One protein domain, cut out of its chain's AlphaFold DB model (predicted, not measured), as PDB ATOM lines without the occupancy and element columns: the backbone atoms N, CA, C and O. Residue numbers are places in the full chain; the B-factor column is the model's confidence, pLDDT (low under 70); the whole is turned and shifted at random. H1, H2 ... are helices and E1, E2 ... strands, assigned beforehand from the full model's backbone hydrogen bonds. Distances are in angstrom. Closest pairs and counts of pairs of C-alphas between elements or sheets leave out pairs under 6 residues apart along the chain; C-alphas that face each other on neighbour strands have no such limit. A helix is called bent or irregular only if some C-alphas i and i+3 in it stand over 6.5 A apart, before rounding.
ATOM      1  N   LEU A   4      38.518 -27.695 -35.071       51.34
ATOM      2  CA  LEU A   4      38.810 -27.470 -36.492       51.34
ATOM      3  C   LEU A   4      39.773 -26.295 -36.749       51.34
ATOM      4  O   LEU A   4      40.528 -26.332 -37.719       51.34
ATOM      5  N   SER A   5      39.790 -25.291 -35.867       53.91
ATOM      6  CA  SER A   5      40.683 -24.124 -35.986       53.91
ATOM      7  C   SER A   5      42.151 -24.430 -35.672       53.91
ATOM      8  O   SER A   5      43.027 -23.727 -36.155       53.91
ATOM      9  N   LEU A   6      42.435 -25.498 -34.915       56.50
ATOM     10  CA  LEU A   6      43.804 -25.881 -34.541       56.50
ATOM     11  C   LEU A   6      44.555 -26.622 -35.654       56.50
ATOM     12  O   LEU A   6      45.780 -26.624 -35.663       56.50
ATOM     13  N   PHE A   7      43.834 -27.266 -36.576       54.91
ATOM     14  CA  PHE A   7      44.437 -28.181 -37.552       54.91
ATOM     15  C   PHE A   7      44.403 -27.675 -38.991       54.91
ATOM     16  O   PHE A   7      44.982 -28.308 -39.872       54.91
ATOM     17  N   THR A   8      43.740 -26.550 -39.260       60.50
ATOM     18  CA  THR A   8      43.584 -26.064 -40.629       60.50
ATOM     19  C   THR A   8      43.831 -24.565 -40.731       60.50
ATOM     20  O   THR A   8      43.085 -23.770 -40.167       60.50
ATOM     21  N   GLY A   9      44.812 -24.167 -41.552       60.41
ATOM     22  CA  GLY A   9      45.039 -22.769 -41.960       60.41
ATOM     23  C   GLY A   9      43.936 -22.201 -42.869       60.41
ATOM     24  O   GLY A   9      44.180 -21.358 -43.730       60.41
ATOM     25  N   LEU A  10      42.727 -22.754 -42.759       60.25
ATOM     26  CA  LEU A  10      41.576 -22.492 -43.612       60.25
ATOM     27  C   LEU A  10      40.783 -21.267 -43.129       60.25
ATOM     28  O   LEU A  10      40.114 -20.627 -43.943       60.25
ATOM     29  N   VAL A  11      40.872 -20.943 -41.834       57.91
ATOM     30  CA  VAL A  11      40.256 -19.751 -41.226       57.91
ATOM     31  C   VAL A  11      41.308 -18.674 -40.960       57.91
ATOM     32  O   VAL A  11      41.107 -17.531 -41.365       57.91
ATOM     33  N   ASP A  12      42.445 -19.052 -40.372       56.66
ATOM     34  CA  ASP A  12      43.594 -18.173 -40.148       56.66
ATOM     35  C   ASP A  12      44.846 -18.819 -40.743       56.66
ATOM     36  O   ASP A  12      45.200 -19.945 -40.389       56.66
ATOM     37  N   LYS A  13      45.453 -18.156 -41.727       63.50
ATOM     38  CA  LYS A  13      46.547 -18.730 -42.518       63.50
ATOM     39  C   LYS A  13      47.906 -18.486 -41.869       63.50
ATOM     40  O   LYS A  13      48.788 -19.335 -41.973       63.50
ATOM     41  N   SER A  14      48.074 -17.328 -41.237       63.31
ATOM     42  CA  SER A  14      49.296 -16.930 -40.541       63.31
ATOM     43  C   SER A  14      49.063 -15.626 -39.788       63.31
ATOM     44  O   SER A  14      48.568 -14.655 -40.369       63.31
ATOM     45  N   GLU A  15      49.519 -15.592 -38.542       63.47
ATOM     46  CA  GLU A  15      49.617 -14.389 -37.725       63.47
ATOM     47  C   GLU A  15      51.093 -13.994 -37.626       63.47
ATOM     48  O   GLU A  15      51.931 -14.784 -37.182       63.47
ATOM     49  N   ILE A  16      51.429 -12.790 -38.086       69.69
ATOM     50  CA  ILE A  16      52.773 -12.228 -37.936       69.69
ATOM     51  C   ILE A  16      52.668 -11.093 -36.925       69.69
ATOM     52  O   ILE A  16      51.973 -10.103 -37.160       69.69
ATOM     53  N   VAL A  17      53.368 -11.243 -35.803       69.50
ATOM     54  CA  VAL A  17      53.517 -10.181 -34.807       69.50
ATOM     55  C   VAL A  17      54.742  -9.363 -35.188       69.50
ATOM     56  O   VAL A  17      55.869  -9.864 -35.147       69.50
ATOM     57  N   LEU A  18      54.538  -8.116 -35.607       70.56
ATOM     58  CA  LEU A  18      55.653  -7.217 -35.893       70.56
ATOM     59  C   LEU A  18      56.348  -6.795 -34.595       70.56
ATOM     60  O   LEU A  18      55.735  -6.735 -33.532       70.56
ATOM     61  N   ALA A  19      57.627  -6.418 -34.688       59.31
ATOM     62  CA  ALA A  19      58.399  -5.888 -33.557       59.31
ATOM     63  C   ALA A  19      57.790  -4.606 -32.940       59.31
ATOM     64  O   ALA A  19      58.141  -4.226 -31.827       59.31
ATOM     65  N   THR A  20      56.863  -3.957 -33.652       62.00
ATOM     66  CA  THR A  20      56.044  -2.822 -33.202       62.00
ATOM     67  C   THR A  20      54.840  -3.224 -32.336       62.00
ATOM     68  O   THR A  20      54.173  -2.343 -31.801       62.00
ATOM     69  N   GLY A  21      54.558  -4.523 -32.176       66.25
ATOM     70  CA  GLY A  21      53.407  -5.047 -31.428       66.25
ATOM     71  C   GLY A  21      52.101  -5.120 -32.230       66.25
ATOM     72  O   GLY A  21      51.052  -5.405 -31.661       66.25
ATOM     73  N   GLU A  22      52.142  -4.860 -33.540       66.50
ATOM     74  CA  GLU A  22      50.981  -5.013 -34.422       66.50
ATOM     75  C   GLU A  22      50.826  -6.472 -34.866       66.50
ATOM     76  O   GLU A  22      51.777  -7.102 -35.334       66.50
ATOM     77  N   HIS A  23      49.612  -6.998 -34.715       68.06
ATOM     78  CA  HIS A  23      49.230  -8.338 -35.144       68.06
ATOM     79  C   HIS A  23      48.597  -8.249 -36.534       68.06
ATOM     80  O   HIS A  23      47.492  -7.722 -36.668       68.06
ATOM     81  N   ILE A  24      49.283  -8.747 -37.566       73.50
ATOM     82  CA  ILE A  24      48.714  -8.854 -38.915       73.50
ATOM     83  C   ILE A  24      48.241 -10.291 -39.118       73.50
ATOM     84  O   ILE A  24      49.049 -11.222 -39.147       73.50
ATOM     85  N   THR A  25      46.929 -10.464 -39.275       74.00
ATOM     86  CA  THR A  25      46.306 -11.761 -39.555       74.00
ATOM     87  C   THR A  25      45.973 -11.888 -41.032       74.00
ATOM     88  O   THR A  25      45.412 -10.986 -41.658       74.00
ATOM     89  N   THR A  26      46.346 -13.025 -41.618       76.44
ATOM     90  CA  THR A  26      46.034 -13.329 -43.017       76.44
ATOM     91  C   THR A  26      44.828 -14.256 -43.072       76.44
ATOM     92  O   THR A  26      44.917 -15.433 -42.720       76.44
ATOM     93  N   TYR A  27      43.694 -13.734 -43.536       79.38
ATOM     94  CA  TYR A  27      42.437 -14.478 -43.567       79.38
ATOM     95  C   TYR A  27      42.445 -15.615 -44.597       79.38
ATOM     96  O   TYR A  27      42.871 -15.448 -45.744       79.38
ATOM     97  N   GLY A  28      41.953 -16.786 -44.190       80.81
ATOM     98  CA  GLY A  28      41.764 -17.934 -45.075       80.81
ATOM     99  C   GLY A  28      40.469 -17.864 -45.897       80.81
ATOM    100  O   GLY A  28      39.583 -17.048 -45.651       80.81
ATOM    101  N   TRP A  29      40.322 -18.772 -46.867       83.38
ATOM    102  CA  TRP A  29      39.162 -18.823 -47.774       83.38
ATOM    103  C   TRP A  29      37.814 -19.019 -47.053       83.38
ATOM    104  O   TRP A  29      36.778 -18.590 -47.553       83.38
ATOM    105  N   PHE A  30      37.806 -19.639 -45.866       83.31
ATOM    106  CA  PHE A  30      36.580 -19.872 -45.089       83.31
ATOM    107  C   PHE A  30      36.190 -18.706 -44.173       83.31
ATOM    108  O   PHE A  30      35.164 -18.781 -43.491       83.31
ATOM    109  N   PHE A  31      36.954 -17.614 -44.170       81.81
ATOM    110  CA  PHE A  31      36.651 -16.442 -43.354       81.81
ATOM    111  C   PHE A  31      35.241 -15.853 -43.590       81.81
ATOM    112  O   PHE A  31      34.553 -15.583 -42.603       81.81
ATOM    113  N   PRO A  32      34.712 -15.745 -44.830       87.12
ATOM    114  CA  PRO A  32      33.343 -15.266 -45.049       87.12
ATOM    115  C   PRO A  32      32.266 -16.163 -44.420       87.12
ATOM    116  O   PRO A  32      31.246 -15.665 -43.944       87.12
ATOM    117  N   LEU A  33      32.489 -17.482 -44.374       87.69
ATOM    118  CA  LEU A  33      31.564 -18.420 -43.731       87.69
ATOM    119  C   LEU A  33      31.561 -18.234 -42.208       87.69
ATOM    120  O   LEU A  33      30.503 -18.252 -41.577       87.69
ATOM    121  N   TYR A  34      32.739 -18.008 -41.621       83.00
ATOM    122  CA  TYR A  34      32.875 -17.664 -40.207       83.00
ATOM    123  C   TYR A  34      32.184 -16.331 -39.871       83.00
ATOM    124  O   TYR A  34      31.457 -16.250 -38.878       83.00
ATOM    125  N   LEU A  35      32.330 -15.317 -40.729       87.25
ATOM    126  CA  LEU A  35      31.628 -14.040 -40.589       87.25
ATOM    127  C   LEU A  35      30.105 -14.231 -40.595       87.25
ATOM    128  O   LEU A  35      29.412 -13.717 -39.716       87.25
ATOM    129  N   LEU A  36      29.584 -15.004 -41.552       90.94
ATOM    130  CA  LEU A  36      28.157 -15.314 -41.640       90.94
ATOM    131  C   LEU A  36      27.656 -16.005 -40.364       90.94
ATOM    132  O   LEU A  36      26.595 -15.657 -39.848       90.94
ATOM    133  N   TYR A  37      28.435 -16.950 -39.833       88.44
ATOM    134  CA  TYR A  37      28.119 -17.637 -38.585       88.44
ATOM    135  C   TYR A  37      28.033 -16.672 -37.391       88.44
ATOM    136  O   TYR A  37      27.059 -16.730 -36.637       88.44
ATOM    137  N   ILE A  38      28.993 -15.747 -37.239       86.25
ATOM    138  CA  ILE A  38      28.944 -14.720 -36.183       86.25
ATOM    139  C   ILE A  38      27.709 -13.834 -36.346       86.25
ATOM    140  O   ILE A  38      26.979 -13.618 -35.379       86.25
ATOM    141  N   LEU A  39      27.456 -13.331 -37.558       90.94
ATOM    142  CA  LEU A  39      26.314 -12.457 -37.833       90.94
ATOM    143  C   LEU A  39      24.983 -13.156 -37.541       90.94
ATOM    144  O   LEU A  39      24.087 -12.542 -36.964       90.94
ATOM    145  N   ALA A  40      24.866 -14.446 -37.866       92.38
ATOM    146  CA  ALA A  40      23.695 -15.246 -37.528       92.38
ATOM    147  C   ALA A  40      23.512 -15.381 -36.007       92.38
ATOM    148  O   ALA A  40      22.396 -15.224 -35.509       92.38
ATOM    149  N   PHE A  41      24.595 -15.611 -35.256       89.00
ATOM    150  CA  PHE A  41      24.550 -15.707 -33.793       89.00
ATOM    151  C   PHE A  41      24.152 -14.385 -33.130       89.00
ATOM    152  O   PHE A  41      23.268 -14.363 -32.272       89.00
ATOM    153  N   VAL A  42      24.768 -13.276 -33.550       89.56
ATOM    154  CA  VAL A  42      24.428 -11.930 -33.064       89.56
ATOM    155  C   VAL A  42      22.985 -11.589 -33.430       89.56
ATOM    156  O   VAL A  42      22.227 -11.133 -32.575       89.56
ATOM    157  N   GLY A  43      22.568 -11.873 -34.665       92.00
ATOM    158  CA  GLY A  43      21.197 -11.667 -35.123       92.00
ATOM    159  C   GLY A  43      20.180 -12.458 -34.301       92.00
ATOM    160  O   GLY A  43      19.175 -11.896 -33.868       92.00
ATOM    161  N   ALA A  44      20.458 -13.730 -34.009       91.19
ATOM    162  CA  ALA A  44      19.614 -14.555 -33.150       91.19
ATOM    163  C   ALA A  44      19.548 -14.015 -31.711       91.19
ATOM    164  O   ALA A  44      18.465 -13.959 -31.127       91.19
ATOM    165  N   ALA A  45      20.676 -13.568 -31.148       86.75
ATOM    166  CA  ALA A  45      20.720 -12.974 -29.813       86.75
ATOM    167  C   ALA A  45      19.887 -11.683 -29.731       86.75
ATOM    168  O   ALA A  45      19.084 -11.525 -28.810       86.75
ATOM    169  N   LEU A  46      20.016 -10.792 -30.720       90.62
ATOM    170  CA  LEU A  46      19.215  -9.569 -30.807       90.62
ATOM    171  C   LEU A  46      17.735  -9.882 -31.032       90.62
ATOM    172  O   LEU A  46      16.876  -9.283 -30.387       90.62
ATOM    173  N   TRP A  47      17.422 -10.861 -31.883       91.31
ATOM    174  CA  TRP A  47      16.051 -11.320 -32.084       91.31
ATOM    175  C   TRP A  47      15.427 -11.765 -30.764       91.31
ATOM    176  O   TRP A  47      14.341 -11.312 -30.421       91.31
ATOM    177  N   VAL A  48      16.114 -12.603 -29.987       87.69
ATOM    178  CA  VAL A  48      15.629 -13.043 -28.670       87.69
ATOM    179  C   VAL A  48      15.481 -11.865 -27.705       87.69
ATOM    180  O   VAL A  48      14.470 -11.786 -27.011       87.69
ATOM    181  N   ALA A  49      16.439 -10.936 -27.688       85.50
ATOM    182  CA  ALA A  49      16.423  -9.799 -26.772       85.50
ATOM    183  C   ALA A  49      15.284  -8.800 -27.047       85.50
ATOM    184  O   ALA A  49      14.710  -8.238 -26.113       85.50
ATOM    185  N   PHE A  50      14.942  -8.584 -28.321       87.06
ATOM    186  CA  PHE A  50      13.913  -7.623 -28.732       87.06
ATOM    187  C   PHE A  50      12.551  -8.251 -29.029       87.06
ATOM    188  O   PHE A  50      11.558  -7.524 -29.133       87.06
ATOM    189  N   ARG A  51      12.464  -9.582 -29.142       86.00
ATOM    190  CA  ARG A  51      11.192 -10.259 -29.395       86.00
ATOM    191  C   ARG A  51      10.220  -9.998 -28.237       86.00
ATOM    192  O   ARG A  51      10.563 -10.226 -27.076       86.00
ATOM    193  N   PRO A  52       8.978  -9.578 -28.527       70.50
ATOM    194  CA  PRO A  52       7.959  -9.425 -27.501       70.50
ATOM    195  C   PRO A  52       7.614 -10.796 -26.908       70.50
ATOM    196  O   PRO A  52       6.997 -11.644 -27.553       70.50
ATOM    197  N   ALA A  53       8.043 -11.036 -25.673       75.62
ATOM    198  CA  ALA A  53       7.694 -12.235 -24.925       75.62
ATOM    199  C   ALA A  53       6.369 -12.019 -24.179       75.62
ATOM    200  O   ALA A  53       6.346 -11.469 -23.089       75.62
ATOM    201  N   ALA A  54       5.257 -12.488 -24.744       65.00
ATOM    202  CA  ALA A  54       3.904 -12.249 -24.222       65.00
ATOM    203  C   ALA A  54       3.625 -12.753 -22.782       65.00
ATOM    204  O   ALA A  54       2.533 -12.540 -22.268       65.00
ATOM    205  N   LYS A  55       4.573 -13.451 -22.138       75.50
ATOM    206  CA  LYS A  55       4.420 -14.065 -20.808       75.50
ATOM    207  C   LYS A  55       5.424 -13.560 -19.762       75.50
ATOM    208  O   LYS A  55       5.483 -14.135 -18.679       75.50
ATOM    209  N   LEU A  56       6.242 -12.550 -20.072       72.06
ATOM    210  CA  LEU A  56       7.213 -12.022 -19.113       72.06
ATOM    211  C   LEU A  56       6.640 -10.814 -18.348       72.06
ATOM    212  O   LEU A  56       5.910 -10.009 -18.922       72.06
ATOM    213  N   PRO A  57       6.969 -10.654 -17.054       74.94
ATOM    214  CA  PRO A  57       6.722  -9.413 -16.326       74.94
ATOM    215  C   PRO A  57       7.395  -8.209 -17.007       74.94
ATOM    216  O   PRO A  57       8.487  -8.340 -17.564       74.94
ATOM    217  N   ASN A  58       6.792  -7.017 -16.913       73.69
ATOM    218  CA  ASN A  58       7.319  -5.775 -17.512       73.69
ATOM    219  C   ASN A  58       8.770  -5.457 -17.105       73.69
ATOM    220  O   ASN A  58       9.535  -4.931 -17.912       73.69
ATOM    221  N   GLU A  59       9.179  -5.816 -15.888       71.25
ATOM    222  CA  GLU A  59      10.552  -5.624 -15.401       71.25
ATOM    223  C   GLU A  59      11.570  -6.446 -16.207       71.25
ATOM    224  O   GLU A  59      12.607  -5.927 -16.630       71.25
ATOM    225  N   ASN A  60      11.224  -7.696 -16.529       75.88
ATOM    226  CA  ASN A  60      12.072  -8.598 -17.306       75.88
ATOM    227  C   ASN A  60      12.209  -8.129 -18.761       75.88
ATOM    228  O   ASN A  60      13.231  -8.371 -19.400       75.88
ATOM    229  N   HIS A  61      11.215  -7.417 -19.293       80.19
ATOM    230  CA  HIS A  61      11.289  -6.837 -20.633       80.19
ATOM    231  C   HIS A  61      12.304  -5.699 -20.739       80.19
ATOM    232  O   HIS A  61      13.047  -5.630 -21.719       80.19
ATOM    233  N   ILE A  62      12.344  -4.811 -19.743       81.06
ATOM    234  CA  ILE A  62      13.299  -3.693 -19.712       81.06
ATOM    235  C   ILE A  62      14.721  -4.237 -19.593       81.06
ATOM    236  O   ILE A  62      15.606  -3.834 -20.342       81.06
ATOM    237  N   GLN A  63      14.907  -5.212 -18.708       80.81
ATOM    238  CA  GLN A  63      16.154  -5.943 -18.529       80.81
ATOM    239  C   GLN A  63      16.668  -6.572 -19.831       80.81
ATOM    240  O   GLN A  63      17.813  -6.343 -20.223       80.81
ATOM    241  N   LEU A  64      15.816  -7.337 -20.522       83.19
ATOM    242  CA  LEU A  64      16.192  -8.031 -21.753       83.19
ATOM    243  C   LEU A  64      16.563  -7.043 -22.865       83.19
ATOM    244  O   LEU A  64      17.531  -7.264 -23.592       83.19
ATOM    245  N   ARG A  65      15.849  -5.912 -22.945       86.56
ATOM    246  CA  ARG A  65      16.180  -4.819 -23.867       86.56
ATOM    247  C   ARG A  65      17.503  -4.148 -23.520       86.56
ATOM    248  O   ARG A  65      18.276  -3.890 -24.434       86.56
ATOM    249  N   LEU A  66      17.788  -3.891 -22.242       86.62
ATOM    250  CA  LEU A  66      19.059  -3.288 -21.824       86.62
ATOM    251  C   LEU A  66      20.246  -4.189 -22.191       86.62
ATOM    252  O   LEU A  66      21.219  -3.719 -22.782       86.62
ATOM    253  N   VAL A  67      20.134  -5.491 -21.908       87.50
ATOM    254  CA  VAL A  67      21.139  -6.482 -22.318       87.50
ATOM    255  C   VAL A  67      21.244  -6.535 -23.841       87.50
ATOM    256  O   VAL A  67      22.353  -6.517 -24.365       87.50
ATOM    257  N   GLY A  68      20.118  -6.524 -24.560       88.94
ATOM    258  CA  GLY A  68      20.084  -6.482 -26.024       88.94
ATOM    259  C   GLY A  68      20.805  -5.270 -26.615       88.94
ATOM    260  O   GLY A  68      21.575  -5.419 -27.558       88.94
ATOM    261  N   VAL A  69      20.620  -4.083 -26.031       90.19
ATOM    262  CA  VAL A  69      21.362  -2.870 -26.411       90.19
ATOM    263  C   VAL A  69      22.855  -3.040 -26.125       90.19
ATOM    264  O   VAL A  69      23.674  -2.713 -26.982       90.19
ATOM    265  N   GLY A  70      23.218  -3.612 -24.974       89.56
ATOM    266  CA  GLY A  70      24.607  -3.947 -24.653       89.56
ATOM    267  C   GLY A  70      25.240  -4.885 -25.686       89.56
ATOM    268  O   GLY A  70      26.344  -4.614 -26.159       89.56
ATOM    269  N   VAL A  71      24.529  -5.948 -26.079       90.81
ATOM    270  CA  VAL A  71      24.958  -6.879 -27.136       90.81
ATOM    271  C   VAL A  71      25.116  -6.140 -28.460       90.81
ATOM    272  O   VAL A  71      26.133  -6.317 -29.119       90.81
ATOM    273  N   LEU A  72      24.153  -5.297 -28.841       92.56
ATOM    274  CA  LEU A  72      24.174  -4.563 -30.106       92.56
ATOM    275  C   LEU A  72      25.398  -3.653 -30.197       92.56
ATOM    276  O   LEU A  72      26.146  -3.738 -31.168       92.56
ATOM    277  N   VAL A  73      25.625  -2.819 -29.181       92.19
ATOM    278  CA  VAL A  73      26.756  -1.879 -29.152       92.19
ATOM    279  C   VAL A  73      28.083  -2.635 -29.183       92.19
ATOM    280  O   VAL A  73      28.970  -2.299 -29.962       92.19
ATOM    281  N   THR A  74      28.202  -3.695 -28.389       92.00
ATOM    282  CA  THR A  74      29.434  -4.489 -28.298       92.00
ATOM    283  C   THR A  74      29.715  -5.246 -29.587       92.00
ATOM    284  O   THR A  74      30.832  -5.212 -30.089       92.00
ATOM    285  N   ALA A  75      28.700  -5.892 -30.162       90.38
ATOM    286  CA  ALA A  75      28.834  -6.591 -31.432       90.38
ATOM    287  C   ALA A  75      29.175  -5.616 -32.561       90.38
ATOM    288  O   ALA A  75      30.032  -5.922 -33.380       90.38
ATOM    289  N   PHE A  76      28.563  -4.431 -32.581       92.31
ATOM    290  CA  PHE A  76      28.867  -3.401 -33.569       92.31
ATOM    291  C   PHE A  76      30.327  -2.939 -33.478       92.31
ATOM    292  O   PHE A  76      31.037  -2.971 -34.483       92.31
ATOM    293  N   VAL A  77      30.803  -2.584 -32.280       92.19
ATOM    294  CA  VAL A  77      32.199  -2.168 -32.066       92.19
ATOM    295  C   VAL A  77      33.166  -3.312 -32.372       92.19
ATOM    296  O   VAL A  77      34.150  -3.098 -33.073       92.19
ATOM    297  N   GLY A  78      32.877  -4.529 -31.908       89.12
ATOM    298  CA  GLY A  78      33.708  -5.706 -32.148       89.12
ATOM    299  C   GLY A  78      33.807  -6.076 -33.627       89.12
ATOM    300  O   GLY A  78      34.905  -6.302 -34.124       89.12
ATOM    301  N   ILE A  79      32.689  -6.085 -34.358       89.38
ATOM    302  CA  ILE A  79      32.676  -6.370 -35.802       89.38
ATOM    303  C   ILE A  79      33.412  -5.272 -36.570       89.38
ATOM    304  O   ILE A  79      34.201  -5.584 -37.462       89.38
ATOM    305  N   LEU A  80      33.203  -3.998 -36.229       89.69
ATOM    306  CA  LEU A  80      33.916  -2.907 -36.888       89.69
ATOM    307  C   LEU A  80      35.426  -2.999 -36.653       89.69
ATOM    308  O   LEU A  80      36.187  -3.069 -37.616       89.69
ATOM    309  N   ALA A  81      35.843  -3.042 -35.390       88.88
ATOM    310  CA  ALA A  81      37.245  -2.987 -34.994       88.88
ATOM    311  C   ALA A  81      38.040  -4.246 -35.370       88.88
ATOM    312  O   ALA A  81      39.206  -4.131 -35.740       88.88
ATOM    313  N   ASN A  82      37.422  -5.431 -35.299       86.12
ATOM    314  CA  ASN A  82      38.133  -6.701 -35.488       86.12
ATOM    315  C   ASN A  82      37.920  -7.327 -36.867       86.12
ATOM    316  O   ASN A  82      38.638  -8.263 -37.214       86.12
ATOM    317  N   VAL A  83      36.929  -6.864 -37.638       86.06
ATOM    318  CA  VAL A  83      36.637  -7.438 -38.956       86.06
ATOM    319  C   VAL A  83      36.605  -6.379 -40.043       86.06
ATOM    320  O   VAL A  83      37.379  -6.477 -40.985       86.06
ATOM    321  N   VAL A  84      35.747  -5.364 -39.941       87.44
ATOM    322  CA  VAL A  84      35.563  -4.411 -41.047       87.44
ATOM    323  C   VAL A  84      36.840  -3.616 -41.315       87.44
ATOM    324  O   VAL A  84      37.255  -3.522 -42.469       87.44
ATOM    325  N   LEU A  85      37.482  -3.082 -40.270       87.06
ATOM    326  CA  LEU A  85      38.726  -2.320 -40.410       87.06
ATOM    327  C   LEU A  85      39.882  -3.191 -40.948       87.06
ATOM    328  O   LEU A  85      40.419  -2.853 -42.005       87.06
ATOM    329  N   PRO A  86      40.223  -4.337 -40.333       84.94
ATOM    330  CA  PRO A  86      41.296  -5.192 -40.837       84.94
ATOM    331  C   PRO A  86      41.036  -5.783 -42.228       84.94
ATOM    332  O   PRO A  86      41.939  -5.831 -43.056       84.94
ATOM    333  N   TYR A  87      39.807  -6.220 -42.520       83.56
ATOM    334  CA  TYR A  87      39.505  -6.935 -43.763       83.56
ATOM    335  C   TYR A  87      39.366  -6.005 -44.973       83.56
ATOM    336  O   TYR A  87      39.844  -6.330 -46.056       83.56
ATOM    337  N   PHE A  88      38.708  -4.850 -44.813       85.44
ATOM    338  CA  PHE A  88      38.494  -3.916 -45.927       85.44
ATOM    339  C   PHE A  88      39.574  -2.836 -46.015       85.44
ATOM    340  O   PHE A  88      39.931  -2.431 -47.120       85.44
ATOM    341  N   TYR A  89      40.104  -2.377 -44.878       85.88
ATOM    342  CA  TYR A  89      41.043  -1.252 -44.819       85.88
ATOM    343  C   TYR A  89      42.473  -1.669 -44.458       85.88
ATOM    344  O   TYR A  89      43.362  -0.825 -44.516       85.88
ATOM    345  N   HIS A  90      42.710  -2.949 -44.131       82.69
ATOM    346  CA  HIS A  90      44.014  -3.467 -43.696       82.69
ATOM    347  C   HIS A  90      44.594  -2.704 -42.488       82.69
ATOM    348  O   HIS A  90      45.808  -2.659 -42.298       82.69
ATOM    349  N   ASP A  91      43.721  -2.108 -41.667       83.06
ATOM    350  CA  ASP A  91      44.092  -1.359 -40.464       83.06
ATOM    351  C   ASP A  91      43.830  -2.207 -39.210       83.06
ATOM    352  O   ASP A  91      42.683  -2.491 -38.855       83.06
ATOM    353  N   PHE A  92      44.911  -2.605 -38.536       82.19
ATOM    354  CA  PHE A  92      44.891  -3.451 -37.337       82.19
ATOM    355  C   PHE A  92      45.028  -2.654 -36.031       82.19
ATOM    356  O   PHE A  92      44.962  -3.226 -34.940       82.19
ATOM    357  N   ARG A  93      45.174  -1.325 -36.099       83.44
ATOM    358  CA  ARG A  93      45.481  -0.477 -34.930       83.44
ATOM    359  C   ARG A  93      44.370  -0.478 -33.880       83.44
ATOM    360  O   ARG A  93      44.622  -0.235 -32.701       83.44
ATOM    361  N   PHE A  94      43.138  -0.762 -34.300       83.69
ATOM    362  CA  PHE A  94      41.948  -0.722 -33.449       83.69
ATOM    363  C   PHE A  94      41.502  -2.089 -32.925       83.69
ATOM    364  O   PHE A  94      40.507  -2.148 -32.205       83.69
ATOM    365  N   ILE A  95      42.234  -3.175 -33.191       82.50
ATOM    366  CA  ILE A  95      41.819  -4.529 -32.782       82.50
ATOM    367  C   ILE A  95      41.626  -4.656 -31.255       82.50
ATOM    368  O   ILE A  95      40.718  -5.321 -30.759       82.50
ATOM    369  N   ASN A  96      42.409  -3.903 -30.479       83.44
ATOM    370  CA  ASN A  96      42.281  -3.847 -29.022       83.44
ATOM    371  C   ASN A  96      40.963  -3.199 -28.566       83.44
ATOM    372  O   ASN A  96      40.421  -3.566 -27.523       83.44
ATOM    373  N   VAL A  97      40.412  -2.267 -29.351       86.38
ATOM    374  CA  VAL A  97      39.130  -1.604 -29.055       86.38
ATOM    375  C   VAL A  97      37.976  -2.600 -29.145       86.38
ATOM    376  O   VAL A  97      37.065  -2.560 -28.315       86.38
ATOM    377  N   GLY A  98      38.041  -3.543 -30.089       84.12
ATOM    378  CA  GLY A  98      37.078  -4.637 -30.168       84.12
ATOM    379  C   GLY A  98      37.076  -5.476 -28.891       84.12
ATOM    380  O   GLY A  98      36.010  -5.758 -28.346       84.12
ATOM    381  N   THR A  99      38.248  -5.785 -28.334       84.94
ATOM    382  CA  THR A  99      38.358  -6.498 -27.048       84.94
ATOM    383  C   THR A  99      37.833  -5.663 -25.878       84.94
ATOM    384  O   THR A  99      37.052  -6.169 -25.071       84.94
ATOM    385  N   LEU A 100      38.173  -4.372 -25.801       88.44
ATOM    386  CA  LEU A 100      37.687  -3.473 -24.742       88.44
ATOM    387  C   LEU A 100      36.159  -3.304 -24.750       88.44
ATOM    388  O   LEU A 100      35.563  -3.090 -23.695       88.44
ATOM    389  N   SER A 101      35.503  -3.472 -25.900       87.69
ATOM    390  CA  SER A 101      34.036  -3.448 -25.977       87.69
ATOM    391  C   SER A 101      33.375  -4.539 -25.120       87.69
ATOM    392  O   SER A 101      32.285  -4.335 -24.587       87.69
ATOM    393  N   THR A 102      34.052  -5.668 -24.883       87.19
ATOM    394  CA  THR A 102      33.535  -6.727 -23.998       87.19
ATOM    395  C   THR A 102      33.459  -6.283 -22.536       87.19
ATOM    396  O   THR A 102      32.544  -6.688 -21.821       87.19
ATOM    397  N   ILE A 103      34.357  -5.393 -22.100       89.62
ATOM    398  CA  ILE A 103      34.310  -4.787 -20.763       89.62
ATOM    399  C   ILE A 103      33.071  -3.897 -20.651       89.62
ATOM    400  O   ILE A 103      32.368  -3.938 -19.641       89.62
ATOM    401  N   PHE A 104      32.761  -3.138 -21.707       88.62
ATOM    402  CA  PHE A 104      31.531  -2.352 -21.766       88.62
ATOM    403  C   PHE A 104      30.290  -3.250 -21.677       88.62
ATOM    404  O   PHE A 104      29.399  -2.980 -20.868       88.62
ATOM    405  N   PHE A 105      30.248  -4.357 -22.425       87.69
ATOM    406  CA  PHE A 105      29.162  -5.332 -22.309       87.69
ATOM    407  C   PHE A 105      29.008  -5.862 -20.883       87.69
ATOM    408  O   PHE A 105      27.903  -5.879 -20.338       87.69
ATOM    409  N   LEU A 106      30.123  -6.257 -20.263       88.44
ATOM    410  CA  LEU A 106      30.147  -6.763 -18.897       88.44
ATOM    411  C   LEU A 106      29.614  -5.718 -17.911       88.44
ATOM    412  O   LEU A 106      28.833  -6.062 -17.026       88.44
ATOM    413  N   ALA A 107      29.968  -4.444 -18.095       88.12
ATOM    414  CA  ALA A 107      29.457  -3.344 -17.287       88.12
ATOM    415  C   ALA A 107      27.938  -3.165 -17.447       88.12
ATOM    416  O   ALA A 107      27.240  -3.012 -16.447       88.12
ATOM    417  N   VAL A 108      27.401  -3.250 -18.670       87.44
ATOM    418  CA  VAL A 108      25.947  -3.183 -18.920       87.44
ATOM    419  C   VAL A 108      25.219  -4.364 -18.278       87.44
ATOM    420  O   VAL A 108      24.174  -4.183 -17.647       87.44
ATOM    421  N   VAL A 109      25.768  -5.575 -18.387       85.50
ATOM    422  CA  VAL A 109      25.199  -6.772 -17.750       85.50
ATOM    423  C   VAL A 109      25.255  -6.657 -16.227       85.50
ATOM    424  O   VAL A 109      24.256  -6.941 -15.564       85.50
ATOM    425  N   ALA A 110      26.374  -6.198 -15.664       83.81
ATOM    426  CA  ALA A 110      26.526  -5.959 -14.231       83.81
ATOM    427  C   ALA A 110      25.533  -4.898 -13.736       83.81
ATOM    428  O   ALA A 110      24.814  -5.138 -12.765       83.81
ATOM    429  N   TYR A 111      25.417  -3.774 -14.446       85.19
ATOM    430  CA  TYR A 111      24.446  -2.720 -14.155       85.19
ATOM    431  C   TYR A 111      23.015  -3.266 -14.166       85.19
ATOM    432  O   TYR A 111      22.280  -3.107 -13.192       85.19
ATOM    433  N   THR A 112      22.634  -3.990 -15.220       82.56
ATOM    434  CA  THR A 112      21.291  -4.579 -15.345       82.56
ATOM    435  C   THR A 112      21.025  -5.615 -14.251       82.56
ATOM    436  O   THR A 112      19.926  -5.687 -13.703       82.56
ATOM    437  N   SER A 113      22.039  -6.389 -13.871       77.12
ATOM    438  CA  SER A 113      21.933  -7.398 -12.816       77.12
ATOM    439  C   SER A 113      21.755  -6.775 -11.430       77.12
ATOM    440  O   SER A 113      20.932  -7.256 -10.648       77.12
ATOM    441  N   VAL A 114      22.486  -5.699 -11.128       76.62
ATOM    442  CA  VAL A 114      22.427  -5.014  -9.828       76.62
ATOM    443  C   VAL A 114      21.174  -4.149  -9.712       76.62
ATOM    444  O   VAL A 114      20.430  -4.299  -8.742       76.62
ATOM    445  N   VAL A 115      20.930  -3.276 -10.693       76.25
ATOM    446  CA  VAL A 115      19.864  -2.261 -10.650       76.25
ATOM    447  C   VAL A 115      18.504  -2.860 -10.968       76.25
ATOM    448  O   VAL A 115      17.534  -2.584 -10.269       76.25
ATOM    449  N   HIS A 116      18.430  -3.714 -11.989       73.62
ATOM    450  CA  HIS A 116      17.164  -4.307 -12.407       73.62
ATOM    451  C   HIS A 116      16.932  -5.710 -11.837       73.62
ATOM    452  O   HIS A 116      15.916  -6.309 -12.149       73.62
ATOM    453  N   HIS A 117      17.818  -6.231 -10.976       69.50
ATOM    454  CA  HIS A 117      17.636  -7.509 -10.271       69.50
ATOM    455  C   HIS A 117      17.335  -8.719 -11.183       69.50
ATOM    456  O   HIS A 117      16.633  -9.639 -10.761       69.50
TER     457      HIS A 117
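What this domain is: This is residues 4 to 117 of the 200 residues of an uncharacterized protein of Armatimonadetes bacterium (UniProt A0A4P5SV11). Three long helices, H2, H3 and H4, lie side by side as a zigzag, each running the opposite way to the one before, with H3 between the other two; a narrow hairpin of two strands, E1 and E2, stands across one end of them, and the tiny helix H1 lies out beyond the hairpin's first strand. The printed part has 114 residues, with four named helices and two named strands in the order H1, E1, E2, H2, H3, H4. The sheet has the order E1 - E2 and is antiparallel, and the class is mostly helix. The whole is loose, with a radius of gyration of the C-alphas of 17.4 A, and elongated, spanning 52 by 28 by 25 A.

Where its parts are: Find C-alpha 4 at (38.810, -27.470, -36.492), where H1 begins; it holds residues 4 to 7. Next come E1, residues 12 to 17, and E2, residues 23 to 27. From C-alpha 31 at (36.651, -16.442, -43.354) follow H2, residues 31 to 50, over 28.4 A. H3, residues 58 to 89, is the longest helix at 43.6 A; it has a kink of 26 degrees near residue 80 and is only just irregular, with C-alphas 82 and 85 at 6.6 A. H4, residues 95 to 115, runs 31.3 A to C-alpha 115 at (19.864, -2.261, -10.650).

How they stand to each other: Look first at H3, which touches both H2 and H4. H2 and H3 form a helical hairpin, opposite ways at a shallow tilt of 18 degrees; residues 42 to 50 of H2 touch residues 64 to 75 of H3, and the closest C-alphas are those of Ala 49 and Gly 68, 5.0 A. H3 and H4 form another, opposite ways at a shallow tilt of 3 degrees, closest at the C-alphas of Gly 78 and Gly 98, 4.1 A. H2 and H4 are apart. E1 and E2 form a hairpin, antiparallel at 164 degrees, where you find N 13 and O 26 at 2.9 A and N 24 and O 16 at 3.0 A, within hydrogen-bond range. E2 and H3 are near each other; E1 is apart from H3. H1 touches no helix, and its closest C-alpha pair with E1 is Ser 5 and Asp 12, 7.8 A. Every O i to N i+4 pair is within hydrogen-bond range in H2, 26 of 28 in H3 and 15 of 17 in H4; H1 is too short for such a pair.

The domain as a whole: The two C-alphas farthest apart are those of Ala 19 and Lys 55, 56.1 A. The printed part has no cut. No link is long; H2 to H3 is short and the others are tight. The mean pLDDT of the printed part is 80.5; look for values under 70 at residues 4 to 17, 19 to 23, 54 and 117.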